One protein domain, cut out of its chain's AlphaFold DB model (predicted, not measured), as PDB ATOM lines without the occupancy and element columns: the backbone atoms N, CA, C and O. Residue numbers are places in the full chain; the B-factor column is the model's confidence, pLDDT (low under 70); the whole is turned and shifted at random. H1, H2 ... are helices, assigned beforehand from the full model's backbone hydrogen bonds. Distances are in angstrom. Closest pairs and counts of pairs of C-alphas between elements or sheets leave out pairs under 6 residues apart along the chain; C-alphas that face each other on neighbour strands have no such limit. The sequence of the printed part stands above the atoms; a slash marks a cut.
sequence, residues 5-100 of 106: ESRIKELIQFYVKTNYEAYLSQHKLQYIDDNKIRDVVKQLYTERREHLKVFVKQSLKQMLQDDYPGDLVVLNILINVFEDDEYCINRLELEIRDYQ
ATOM      1  N   GLU A   5     172.453 199.997  88.153       90.94
ATOM      2  CA  GLU A   5     172.218 199.217  89.365       90.94
ATOM      3  C   GLU A   5     173.498 198.551  89.888       90.94
ATOM      4  O   GLU A   5     173.758 198.595  91.088       90.94
ATOM      5  N   SER A   6     174.340 197.988  89.008       91.50
ATOM      6  CA  SER A   6     175.645 197.444  89.411       91.50
ATOM      7  C   SER A   6     176.529 198.519  90.043       91.50
ATOM      8  O   SER A   6     177.094 198.285  91.106       91.50
ATOM      9  N   ARG A   7     176.576 199.722  89.454       93.88
ATOM     10  CA  ARG A   7     177.341 200.856  90.002       93.88
ATOM     11  C   ARG A   7     176.802 201.308  91.360       93.88
ATOM     12  O   ARG A   7     177.579 201.618  92.255       93.88
ATOM     13  N   ILE A   8     175.478 201.333  91.533       93.88
ATOM     14  CA  ILE A   8     174.846 201.635  92.827       93.88
ATOM     15  C   ILE A   8     175.264 200.603  93.873       93.88
ATOM     16  O   ILE A   8     175.677 200.983  94.966       93.88
ATOM     17  N   LYS A   9     175.207 199.312  93.533       92.12
ATOM     18  CA  LYS A   9     175.628 198.228  94.429       92.12
ATOM     19  C   LYS A   9     177.100 198.374  94.815       92.12
ATOM     20  O   LYS A   9     177.393 198.383  96.003       92.12
ATOM     21  N   GLU A  10     177.997 198.598  93.857       93.25
ATOM     22  CA  GLU A  10     179.428 198.840  94.115       93.25
ATOM     23  C   GLU A  10     179.663 200.035  95.056       93.25
ATOM     24  O   GLU A  10     180.471 199.956  95.981       93.25
ATOM     25  N   LEU A  11     178.923 201.133  94.876       95.44
ATOM     26  CA  LEU A  11     179.014 202.298  95.760       95.44
ATOM     27  C   LEU A  11     178.521 201.997  97.180       95.44
ATOM     28  O   LEU A  11     179.117 202.479  98.142       95.44
ATOM     29  N   ILE A  12     177.466 201.192  97.335       94.19
ATOM     30  CA  ILE A  12     176.988 200.755  98.656       94.19
ATOM     31  C   ILE A  12     178.057 199.910  99.355       94.19
ATOM     32  O   ILE A  12     178.357 200.152 100.525       94.19
ATOM     33  N   GLN A  13     178.671 198.968  98.638       93.50
ATOM     34  CA  GLN A  13     179.754 198.135  99.168       93.50
ATOM     35  C   GLN A  13     180.944 198.989  99.609       93.50
ATOM     36  O   GLN A  13     181.436 198.848 100.729       93.50
ATOM     37  N   PHE A  14     181.363 199.931  98.758       94.50
ATOM     38  CA  PHE A  14     182.432 200.871  99.075       94.50
ATOM     39  C   PHE A  14     182.104 201.691 100.326       94.50
ATOM     40  O   PHE A  14     182.921 201.771 101.240       94.50
ATOM     41  N   TYR A  15     180.891 202.244 100.408       94.81
ATOM     42  CA  TYR A  15     180.450 203.016 101.566       94.81
ATOM     43  C   TYR A  15     180.546 202.201 102.858       94.81
ATOM     44  O   TYR A  15     181.138 202.661 103.836       94.81
ATOM     45  N   VAL A  16     179.993 200.988 102.874       94.38
ATOM     46  CA  VAL A  16     179.996 200.131 104.068       94.38
ATOM     47  C   VAL A  16     181.421 199.753 104.456       94.38
ATOM     48  O   VAL A  16     181.770 199.870 105.627       94.38
ATOM     49  N   LYS A  17     182.274 199.407 103.486       94.50
ATOM     50  CA  LYS A  17     183.691 199.110 103.720       94.50
ATOM     51  C   LYS A  17     184.450 200.294 104.326       94.50
ATOM     52  O   LYS A  17     185.127 200.128 105.336       94.50
ATOM     53  N   THR A  18     184.309 201.497 103.773       94.00
ATOM     54  CA  THR A  18     184.971 202.694 104.317       94.00
ATOM     55  C   THR A  18     184.477 203.019 105.727       94.00
ATOM     56  O   THR A  18     185.267 203.379 106.599       94.00
ATOM     57  N   ASN A  19     183.177 202.866 105.991       93.50
ATOM     58  CA  ASN A  19     182.642 203.074 107.337       93.50
ATOM     59  C   ASN A  19     183.085 201.973 108.313       93.50
ATOM     60  O   ASN A  19     183.276 202.256 109.493       93.50
ATOM     61  N   TYR A  20     183.287 200.747 107.833       94.62
ATOM     62  CA  TYR A  20     183.827 199.642 108.615       94.62
ATOM     63  C   TYR A  20     185.278 199.901 109.041       94.62
ATOM     64  O   TYR A  20     185.611 199.785 110.218       94.62
ATOM     65  N   GLU A  21     186.132 200.345 108.118       93.88
ATOM     66  CA  GLU A  21     187.509 200.765 108.421       93.88
ATOM     67  C   GLU A  21     187.539 201.923 109.426       93.88
ATOM     68  O   GLU A  21     188.316 201.911 110.385       93.88
ATOM     69  N   ALA A  22     186.653 202.908 109.249       93.06
ATOM     70  CA  ALA A  22     186.504 204.006 110.195       93.06
ATOM     71  C   ALA A  22     186.063 203.505 111.578       93.06
ATOM     72  O   ALA A  22     186.594 203.966 112.587       93.06
ATOM     73  N   TYR A  23     185.142 202.539 111.638       93.31
ATOM     74  CA  TYR A  23     184.701 201.917 112.885       93.31
ATOM     75  C   TYR A  23     185.863 201.218 113.601       93.31
ATOM     76  O   TYR A  23     186.065 201.453 114.794       93.31
ATOM     77  N   LEU A  24     186.657 200.418 112.878       93.12
ATOM     78  CA  LEU A  24     187.855 199.767 113.411       93.12
ATOM     79  C   LEU A  24     188.842 200.795 113.976       93.12
ATOM     80  O   LEU A  24     189.270 200.682 115.123       93.12
ATOM     81  N   SER A  25     189.144 201.841 113.204       93.25
ATOM     82  CA  SER A  25     190.076 202.897 113.605       93.25
ATOM     83  C   SER A  25     189.601 203.660 114.848       93.25
ATOM     84  O   SER A  25     190.367 203.834 115.799       93.25
ATOM     85  N   GLN A  26     188.323 204.052 114.892       93.38
ATOM     86  CA  GLN A  26     187.724 204.778 116.020       93.38
ATOM     87  C   GLN A  26     187.731 203.958 117.314       93.38
ATOM     88  O   GLN A  26     187.987 204.506 118.387       93.38
ATOM     89  N   HIS A  27     187.504 202.646 117.214       91.81
ATOM     90  CA  HIS A  27     187.503 201.732 118.359       91.81
ATOM     91  C   HIS A  27     188.877 201.109 118.641       91.81
ATOM     92  O   HIS A  27     189.006 200.331 119.585       91.81
ATOM     93  N   LYS A  28     189.909 201.460 117.859       93.44
ATOM     94  CA  LYS A  28     191.264 200.887 117.936       93.44
ATOM     95  C   LYS A  28     191.269 199.355 117.826       93.44
ATOM     96  O   LYS A  28     192.037 198.676 118.504       93.44
ATOM     97  N   LEU A  29     190.396 198.824 116.977       92.75
ATOM     98  CA  LEU A  29     190.280 197.402 116.670       92.75
ATOM     99  C   LEU A  29     191.066 197.081 115.395       92.75
ATOM    100  O   LEU A  29     191.102 197.884 114.466       92.75
ATOM    101  N   GLN A  30     191.664 195.892 115.333       88.50
ATOM    102  CA  GLN A  30     192.233 195.353 114.088       88.50
ATOM    103  C   GLN A  30     191.196 194.568 113.282       88.50
ATOM    104  O   GLN A  30     191.233 194.562 112.057       88.50
ATOM    105  N   TYR A  31     190.270 193.913 113.979       91.31
ATOM    106  CA  TYR A  31     189.216 193.101 113.393       91.31
ATOM    107  C   TYR A  31     188.000 193.059 114.326       91.31
ATOM    108  O   TYR A  31     188.096 193.383 115.514       91.31
ATOM    109  N   ILE A  32     186.854 192.664 113.778       92.50
ATOM    110  CA  ILE A  32     185.625 192.373 114.516       92.50
ATOM    111  C   ILE A  32     185.421 190.862 114.515       92.50
ATOM    112  O   ILE A  32     185.644 190.204 113.498       92.50
ATOM    113  N   ASP A  33     184.992 190.314 115.652       92.31
ATOM    114  CA  ASP A  33     184.632 188.902 115.745       92.31
ATOM    115  C   ASP A  33     183.593 188.539 114.681       92.31
ATOM    116  O   ASP A  33     182.597 189.241 114.491       92.31
ATOM    117  N   ASP A  34     183.786 187.393 114.041       88.62
ATOM    118  CA  ASP A  34     182.939 186.901 112.960       88.62
ATOM    119  C   ASP A  34     181.441 186.887 113.314       88.62
ATOM    120  O   ASP A  34     180.597 187.171 112.470       88.62
ATOM    121  N   ASN A  35     181.079 186.604 114.564       91.62
ATOM    122  CA  ASN A  35     179.685 186.614 115.018       91.62
ATOM    123  C   ASN A  35     179.068 188.021 115.145       91.62
ATOM    124  O   ASN A  35     177.848 188.129 115.164       91.62
ATOM    125  N   LYS A  36     179.880 189.082 115.213       93.69
ATOM    126  CA  LYS A  36     179.444 190.484 115.357       93.69
ATOM    127  C   LYS A  36     179.477 191.266 114.045       93.69
ATOM    128  O   LYS A  36     178.907 192.353 113.977       93.69
ATOM    129  N   ILE A  37     180.125 190.741 113.001       93.81
ATOM    130  CA  ILE A  37     180.229 191.428 111.701       93.81
ATOM    131  C   ILE A  37     178.843 191.755 111.145       93.81
ATOM    132  O   ILE A  37     178.630 192.872 110.682       93.81
ATOM    133  N   ARG A  38     177.889 190.818 111.234       94.19
ATOM    134  CA  ARG A  38     176.517 191.036 110.757       94.19
ATOM    135  C   ARG A  38     175.866 192.243 111.427       94.19
ATOM    136  O   ARG A  38     175.285 193.075 110.736       94.19
ATOM    137  N   ASP A  39     175.983 192.349 112.748       93.75
ATOM    138  CA  ASP A  39     175.378 193.438 113.517       93.75
ATOM    139  C   ASP A  39     176.000 194.786 113.155       93.75
ATOM    140  O   ASP A  39     175.281 195.756 112.924       93.75
ATOM    141  N   VAL A  40     177.326 194.832 113.010       93.50
ATOM    142  CA  VAL A  40     178.043 196.045 112.599       93.50
ATOM    143  C   VAL A  40     177.679 196.438 111.169       93.50
ATOM    144  O   VAL A  40     177.371 197.597 110.914       93.50
ATOM    145  N   VAL A  41     177.647 195.492 110.231       93.75
ATOM    146  CA  VAL A  41     177.225 195.754 108.846       93.75
ATOM    147  C   VAL A  41     175.796 196.274 108.809       93.75
ATOM    148  O   VAL A  41     175.537 197.285 108.157       93.75
ATOM    149  N   LYS A  42     174.884 195.629 109.544       92.94
ATOM    150  CA  LYS A  42     173.501 196.079 109.670       92.94
ATOM    151  C   LYS A  42     173.461 197.506 110.196       92.94
ATOM    152  O   LYS A  42     172.835 198.336 109.556       92.94
ATOM    153  N   GLN A  43     174.191 197.818 111.262       91.38
ATOM    154  CA  GLN A  43     174.279 199.167 111.813       91.38
ATOM    155  C   GLN A  43     174.764 200.196 110.774       91.38
ATOM    156  O   GLN A  43     174.119 201.218 110.547       91.38
ATOM    157  N   LEU A  44     175.881 199.912 110.100       90.50
ATOM    158  CA  LEU A  44     176.491 200.811 109.115       90.50
ATOM    159  C   LEU A  44     175.607 201.032 107.883       90.50
ATOM    160  O   LEU A  44     175.645 202.106 107.283       90.50
ATOM    161  N   TYR A  45     174.821 200.026 107.510       89.31
ATOM    162  CA  TYR A  45     173.931 200.063 106.358       89.31
ATOM    163  C   TYR A  45     172.562 200.685 106.682       89.31
ATOM    164  O   TYR A  45     172.071 201.509 105.910       89.31
ATOM    165  N   THR A  46     171.938 200.332 107.812       82.94
ATOM    166  CA  THR A  46     170.570 200.759 108.156       82.94
ATOM    167  C   THR A  46     170.526 202.128 108.828       82.94
ATOM    168  O   THR A  46     169.764 202.989 108.387       82.94
ATOM    169  N   GLU A  47     171.362 202.381 109.841       79.06
ATOM    170  CA  GLU A  47     171.332 203.643 110.600       79.06
ATOM    171  C   GLU A  47     171.776 204.831 109.745       79.06
ATOM    172  O   GLU A  47     171.385 205.974 109.982       79.06
ATOM    173  N   ARG A  48     172.571 204.561 108.707       81.00
ATOM    174  CA  ARG A  48     173.112 205.578 107.807       81.00
ATOM    175  C   ARG A  48     172.431 205.601 106.444       81.00
ATOM    176  O   ARG A  48     172.990 206.192 105.527       81.00
ATOM    177  N   ARG A  49     171.228 205.030 106.277       86.19
ATOM    178  CA  ARG A  49     170.547 204.972 104.963       86.19
ATOM    179  C   ARG A  49     170.419 206.315 104.263       86.19
ATOM    180  O   ARG A  49     170.692 206.397 103.071       86.19
ATOM    181  N   GLU A  50     170.027 207.368 104.972       89.31
ATOM    182  CA  GLU A  50     169.918 208.695 104.352       89.31
ATOM    183  C   GLU A  50     171.285 209.221 103.903       89.31
ATOM    184  O   GLU A  50     171.430 209.729 102.790       89.31
ATOM    185  N   HIS A  51     172.324 209.005 104.711       91.44
ATOM    186  CA  HIS A  51     173.686 209.360 104.331       91.44
ATOM    187  C   HIS A  51     174.186 208.520 103.146       91.44
ATOM    188  O   HIS A  51     174.838 209.047 102.247       91.44
ATOM    189  N   LEU A  52     173.853 207.229 103.109       92.69
ATOM    190  CA  LEU A  52     174.167 206.325 102.009       92.69
ATOM    191  C   LEU A  52     173.486 206.780 100.711       92.69
ATOM    192  O   LEU A  52     174.141 206.845  99.674       92.69
ATOM    193  N   LYS A  53     172.205 207.171 100.758       93.44
ATOM    194  CA  LYS A  53     171.494 207.740  99.600       93.44
ATOM    195  C   LYS A  53     172.203 208.985  99.076       93.44
ATOM    196  O   LYS A  53     172.440 209.097  97.875       93.44
ATOM    197  N   VAL A  54     172.546 209.922  99.964       94.81
ATOM    198  CA  VAL A  54     173.254 211.154  99.586       94.81
ATOM    199  C   VAL A  54     174.609 210.828  98.963       94.81
ATOM    200  O   VAL A  54     174.903 211.341  97.883       94.81
ATOM    201  N   PHE A  55     175.375 209.934  99.591       95.19
ATOM    202  CA  PHE A  55     176.663 209.463  99.091       95.19
ATOM    203  C   PHE A  55     176.539 208.888  97.677       95.19
ATOM    204  O   PHE A  55     177.163 209.405  96.754       95.19
ATOM    205  N   VAL A  56     175.660 207.900  97.468       95.81
ATOM    206  CA  VAL A  56     175.474 207.250  96.159       95.81
ATOM    207  C   VAL A  56     175.090 208.267  95.086       95.81
ATOM    208  O   VAL A  56     175.656 208.253  93.992       95.81
ATOM    209  N   LYS A  57     174.165 209.190  95.382       95.62
ATOM    210  CA  LYS A  57     173.775 210.229  94.418       95.62
ATOM    211  C   LYS A  57     174.940 211.143  94.056       95.62
ATOM    212  O   LYS A  57     175.131 211.428  92.878       95.62
ATOM    213  N   GLN A  58     175.687 211.624  95.047       96.19
ATOM    214  CA  GLN A  58     176.819 212.521  94.815       96.19
ATOM    215  C   GLN A  58     177.926 211.822  94.023       96.19
ATOM    216  O   GLN A  58     178.411 212.387  93.044       96.19
ATOM    217  N   SER A  59     178.250 210.577  94.372       96.25
ATOM    218  CA  SER A  59     179.233 209.772  93.647       96.25
ATOM    219  C   SER A  59     178.807 209.529  92.201       96.25
ATOM    220  O   SER A  59     179.588 209.785  91.292       96.25
ATOM    221  N   LEU A  60     177.557 209.127  91.947       95.75
ATOM    222  CA  LEU A  60     177.075 208.919  90.576       95.75
ATOM    223  C   LEU A  60     177.042 210.208  89.753       95.75
ATOM    224  O   LEU A  60     177.379 210.163  88.574       95.75
ATOM    225  N   LYS A  61     176.680 211.351  90.352       95.81
ATOM    226  CA  LYS A  61     176.751 212.656  89.674       95.81
ATOM    227  C   LYS A  61     178.170 212.979  89.230       95.81
ATOM    228  O   LYS A  61     178.371 213.419  88.106       95.81
ATOM    229  N   GLN A  62     179.150 212.736  90.097       95.56
ATOM    230  CA  GLN A  62     180.556 212.966  89.769       95.56
ATOM    231  C   GLN A  62     181.078 211.979  88.718       95.56
ATOM    232  O   GLN A  62     181.837 212.378  87.842       95.56
ATOM    233  N   MET A  63     180.668 210.709  88.795       93.62
ATOM    234  CA  MET A  63     181.138 209.647  87.900       93.62
ATOM    235  C   MET A  63     180.529 209.709  86.498       93.62
ATOM    236  O   MET A  63     181.205 209.344  85.541       93.62
ATOM    237  N   LEU A  64     179.252 210.087  86.383       93.19
ATOM    238  CA  LEU A  64     178.515 210.080  85.116       93.19
ATOM    239  C   LEU A  64     178.434 211.465  84.471       93.19
ATOM    240  O   LEU A  64     178.256 211.539  83.264       93.19
ATOM    241  N   GLN A  65     178.592 212.544  85.245       94.12
ATOM    242  CA  GLN A  65     178.529 213.920  84.747       94.12
ATOM    243  C   GLN A  65     177.271 214.148  83.889       94.12
ATOM    244  O   GLN A  65     176.160 214.034  84.410       94.12
ATOM    245  N   ASP A  66     177.436 214.424  82.595       95.12
ATOM    246  CA  ASP A  66     176.343 214.672  81.652       95.12
ATOM    247  C   ASP A  66     175.466 213.429  81.401       95.12
ATOM    248  O   ASP A  66     174.285 213.564  81.089       95.12
ATOM    249  N   ASP A  67     175.996 212.220  81.630       94.00
ATOM    250  CA  ASP A  67     175.262 210.950  81.522       94.00
ATOM    251  C   ASP A  67     174.472 210.606  82.801       94.00
ATOM    252  O   ASP A  67     173.938 209.499  82.950       94.00
ATOM    253  N   TYR A  68     174.415 211.518  83.778       95.50
ATOM    254  CA  TYR A  68     173.691 211.279  85.020       95.50
ATOM    255  C   TYR A  68     172.171 211.199  84.767       95.50
ATOM    256  O   TYR A  68     171.557 212.177  84.343       95.50
ATOM    257  N   PRO A  69     171.509 210.081  85.115       93.38
ATOM    258  CA  PRO A  69     170.105 209.826  84.767       93.38
ATOM    259  C   PRO A  69     169.091 210.634  85.598       93.38
ATOM    260  O   PRO A  69     167.883 210.487  85.418       93.38
ATOM    261  N   GLY A  70     169.562 211.459  86.537       95.44
ATOM    262  CA  GLY A  70     168.731 212.245  87.447       95.44
ATOM    263  C   GLY A  70     168.469 211.566  88.796       95.44
ATOM    264  O   GLY A  70     168.444 210.339  88.923       95.44
ATOM    265  N   ASP A  71     168.246 212.389  89.827       95.31
ATOM    266  CA  ASP A  71     168.085 211.935  91.215       95.31
ATOM    267  C   ASP A  71     166.921 210.954  91.379       95.31
ATOM    268  O   ASP A  71     167.050 209.984  92.119       95.31
ATOM    269  N   LEU A  72     165.800 211.183  90.685       94.75
ATOM    270  CA  LEU A  72     164.606 210.346  90.808       94.75
ATOM    271  C   LEU A  72     164.865 208.906  90.344       94.75
ATOM    272  O   LEU A  72     164.446 207.963  91.010       94.75
ATOM    273  N   VAL A  73     165.603 208.731  89.243       95.19
ATOM    274  CA  VAL A  73     165.959 207.402  88.721       95.19
ATOM    275  C   VAL A  73     166.848 206.662  89.718       95.19
ATOM    276  O   VAL A  73     166.585 205.507  90.042       95.19
ATOM    277  N   VAL A  74     167.863 207.341  90.260       95.50
ATOM    278  CA  VAL A  74     168.760 206.759  91.269       95.50
ATOM    279  C   VAL A  74     168.003 206.398  92.547       95.50
ATOM    280  O   VAL A  74     168.223 205.324  93.104       95.50
ATOM    281  N   LEU A  75     167.093 207.262  93.005       93.62
ATOM    282  CA  LEU A  75     166.285 207.016  94.199       93.62
ATOM    283  C   LEU A  75     165.363 205.808  94.031       93.62
ATOM    284  O   LEU A  75     165.291 204.998  94.949       93.62
ATOM    285  N   ASN A  76     164.721 205.644  92.874       93.75
ATOM    286  CA  ASN A  76     163.873 204.479  92.610       93.75
ATOM    287  C   ASN A  76     164.675 203.171  92.647       93.75
ATOM    288  O   ASN A  76     164.227 202.192  93.234       93.75
ATOM    289  N   ILE A  77     165.888 203.162  92.087       93.44
ATOM    290  CA  ILE A  77     166.754 201.977  92.157       93.44
ATOM    291  C   ILE A  77     167.184 201.708  93.600       93.44
ATOM    292  O   ILE A  77     167.156 200.564  94.040       93.44
ATOM    293  N   LEU A  78     167.551 202.748  94.355       92.44
ATOM    294  CA  LEU A  78     167.905 202.606  95.768       92.44
ATOM    295  C   LEU A  78     166.741 202.068  96.604       92.44
ATOM    296  O   LEU A  78     166.976 201.228  97.460       92.44
ATOM    297  N   ILE A  79     165.506 202.511  96.347       91.56
ATOM    298  CA  ILE A  79     164.310 201.973  97.010       91.56
ATOM    299  C   ILE A  79     164.212 200.469  96.753       91.56
ATOM    300  O   ILE A  79     164.179 199.717  97.718       91.56
ATOM    301  N   ASN A  80     164.292 200.031  95.493       90.06
ATOM    302  CA  ASN A  80     164.241 198.606  95.147       90.06
ATOM    303  C   ASN A  80     165.383 197.803  95.795       90.06
ATOM    304  O   ASN A  80     165.187 196.672  96.227       90.06
ATOM    305  N   VAL A  81     166.590 198.375  95.881       88.94
ATOM    306  CA  VAL A  81     167.724 197.735  96.570       88.94
ATOM    307  C   VAL A  81     167.452 197.607  98.073       88.94
ATOM    308  O   VAL A  81     167.788 196.589  98.668       88.94
ATOM    309  N   PHE A  82     166.832 198.615  98.684       88.12
ATOM    310  CA  PHE A  82     166.516 198.637 100.113       88.12
ATOM    311  C   PHE A  82     165.266 197.835 100.490       88.12
ATOM    312  O   PHE A  82     165.036 197.618 101.675       88.12
ATOM    313  N   GLU A  83     164.457 197.393  99.528       88.94
ATOM    314  CA  GLU A  83     163.346 196.475  99.805       88.94
ATOM    315  C   GLU A  83     163.849 195.094 100.251       88.94
ATOM    316  O   GLU A  83     163.221 194.465 101.101       88.94
ATOM    317  N   ASP A  84     165.009 194.652  99.753       87.56
ATOM    318  CA  ASP A  84     165.643 193.390 100.154       87.56
ATOM    319  C   ASP A  84     166.855 193.626 101.065       87.56
ATOM    320  O   ASP A  84     168.023 193.377 100.737       87.56
ATOM    321  N   ASP A  85     166.557 194.164 102.246       86.44
ATOM    322  CA  ASP A  85     167.560 194.496 103.250       86.44
ATOM    323  C   ASP A  85     168.352 193.283 103.734       86.44
ATOM    324  O   ASP A  85     169.564 193.380 103.910       86.44
ATOM    325  N   GLU A  86     167.698 192.139 103.942       90.38
ATOM    326  CA  GLU A  86     168.378 190.932 104.417       90.38
ATOM    327  C   GLU A  86     169.333 190.376 103.359       90.38
ATOM    328  O   GLU A  86     170.462 190.015 103.699       90.38
ATOM    329  N   TYR A  87     168.958 190.363 102.075       90.12
ATOM    330  CA  TYR A  87     169.890 189.985 101.013       90.12
ATOM    331  C   TYR A  87     171.088 190.936 100.942       90.12
ATOM    332  O   TYR A  87     172.234 190.484 100.855       90.12
ATOM    333  N   CYS A  88     170.844 192.248 101.027       90.81
ATOM    334  CA  CYS A  88     171.914 193.244 101.013       90.81
ATOM    335  C   CYS A  88     172.853 193.083 102.213       90.81
ATOM    336  O   CYS A  88     174.068 193.042 102.027       90.81
ATOM    337  N   ILE A  89     172.311 192.929 103.424       93.00
ATOM    338  CA  ILE A  89     173.098 192.722 104.645       93.00
ATOM    339  C   ILE A  89     173.912 191.433 104.545       93.00
ATOM    340  O   ILE A  89     175.108 191.472 104.808       93.00
ATOM    341  N   ASN A  90     173.313 190.317 104.113       94.19
ATOM    342  CA  ASN A  90     174.030 189.049 103.935       94.19
ATOM    343  C   ASN A  90     175.211 189.198 102.969       94.19
ATOM    344  O   ASN A  90     176.307 188.706 103.229       94.19
ATOM    345  N   ARG A  91     175.002 189.893 101.847       93.56
ATOM    346  CA  ARG A  91     176.055 190.116 100.856       93.56
ATOM    347  C   ARG A  91     177.177 190.999 101.402       93.56
ATOM    348  O   ARG A  91     178.344 190.646 101.273       93.56
ATOM    349  N   LEU A  92     176.821 192.112 102.036       94.94
ATOM    350  CA  LEU A  92     177.780 193.023 102.660       94.94
ATOM    351  C   LEU A  92     178.552 192.340 103.797       94.94
ATOM    352  O   LEU A  92     179.746 192.566 103.949       94.94
ATOM    353  N   GLU A  93     177.898 191.469 104.567       95.75
ATOM    354  CA  GLU A  93     178.529 190.668 105.618       95.75
ATOM    355  C   GLU A  93     179.647 189.784 105.051       95.75
ATOM    356  O   GLU A  93     180.761 189.793 105.578       95.75
ATOM    357  N   LEU A  94     179.376 189.054 103.964       95.12
ATOM    358  CA  LEU A  94     180.377 188.219 103.294       95.12
ATOM    359  C   LEU A  94     181.551 189.054 102.774       95.12
ATOM    360  O   LEU A  94     182.706 188.707 103.004       95.12
ATOM    361  N   GLU A  95     181.264 190.188 102.139       94.12
ATOM    362  CA  GLU A  95     182.297 191.074 101.598       94.12
ATOM    363  C   GLU A  95     183.182 191.681 102.693       94.12
ATOM    364  O   GLU A  95     184.399 191.756 102.528       94.12
ATOM    365  N   ILE A  96     182.606 192.068 103.836       95.38
ATOM    366  CA  ILE A  96     183.376 192.566 104.982       95.38
ATOM    367  C   ILE A  96     184.192 191.451 105.637       95.38
ATOM    368  O   ILE A  96     185.343 191.693 106.000       95.38
ATOM    369  N   ARG A  97     183.657 190.228 105.749       94.75
ATOM    370  CA  ARG A  97     184.424 189.062 106.226       94.75
ATOM    371  C   ARG A  97     185.639 188.803 105.344       94.75
ATOM    372  O   ARG A  97     186.742 188.617 105.857       94.75
ATOM    373  N   ASP A  98     185.448 188.795 104.031       94.00
ATOM    374  CA  ASP A  98     186.532 188.548 103.082       94.00
ATOM    375  C   ASP A  98     187.547 189.692 103.085       94.00
ATOM    376  O   ASP A  98     188.757 189.450 103.115       94.00
ATOM    377  N   TYR A  99     187.073 190.937 103.166       94.06
ATOM    378  CA  TYR A  99     187.943 192.094 103.323       94.06
ATOM    379  C   TYR A  99     188.781 192.014 104.604       94.06
ATOM    380  O   TYR A  99     190.004 192.134 104.542       94.06
ATOM    381  N   GLN A 100     188.153 191.738 105.747       93.50
ATOM    382  CA  GLN A 100     188.845 191.546 107.017       93.50
ATOM    383  C   GLN A 100     189.927 190.462 106.914       93.50
ATOM    384  O   GLN A 100     191.069 190.686 107.303       93.50
TER     385      GLN A 100
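What this domain is: This is residues 5 to 100 of the 106 residues of an uncharacterized protein of viral metagenome (UniProt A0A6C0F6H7). One long helix, H1, runs through the middle; H2 and H5 cross each other and pack on its residues 13 to 20, while H3, in a hairpin with H4, packs on residues 8 to 15. The 96 printed residues have five named helices, H1 to H5 in chain order, and no named strand: all helix, mostly crossed. The whole is compact, radius of gyration of the C-alphas 13.9 A, but elongated, spanning 42 by 25 by 21 A.

How they stand to each other: H1, residues 5 to 27, is the hub. H2, residues 34 to 46, touches it, closest C-alphas Val 16 and Leu 44, 6.2 A. H3, residues 49 to 67, touches H1 at a steep tilt of 49 degrees, closest C-alphas Leu 11 and Val 56, 6.1 A. H4, residues 71 to 83, forms a hairpin with H3. H5, residues 85 to 100, touches H2, closest C-alphas Arg 38 and Glu 93, 5.5 A. Every O i to N i+4 pair is within hydrogen-bond range in H1, H4 and H5; H2 has 7 of 9, H3 13 of 15.

Where its parts are: H1, 32.9 A long, begins at C-alpha 5 (172.218, 199.217, 89.365). H3, 24.6 A, has a kink of 50 degrees near residue 61. H5, 21.8 A, ends at C-alpha 100 (188.845, 191.546, 107.017).

The domain as a whole: The printed part has no cut and no long link; no printed residue is under 70.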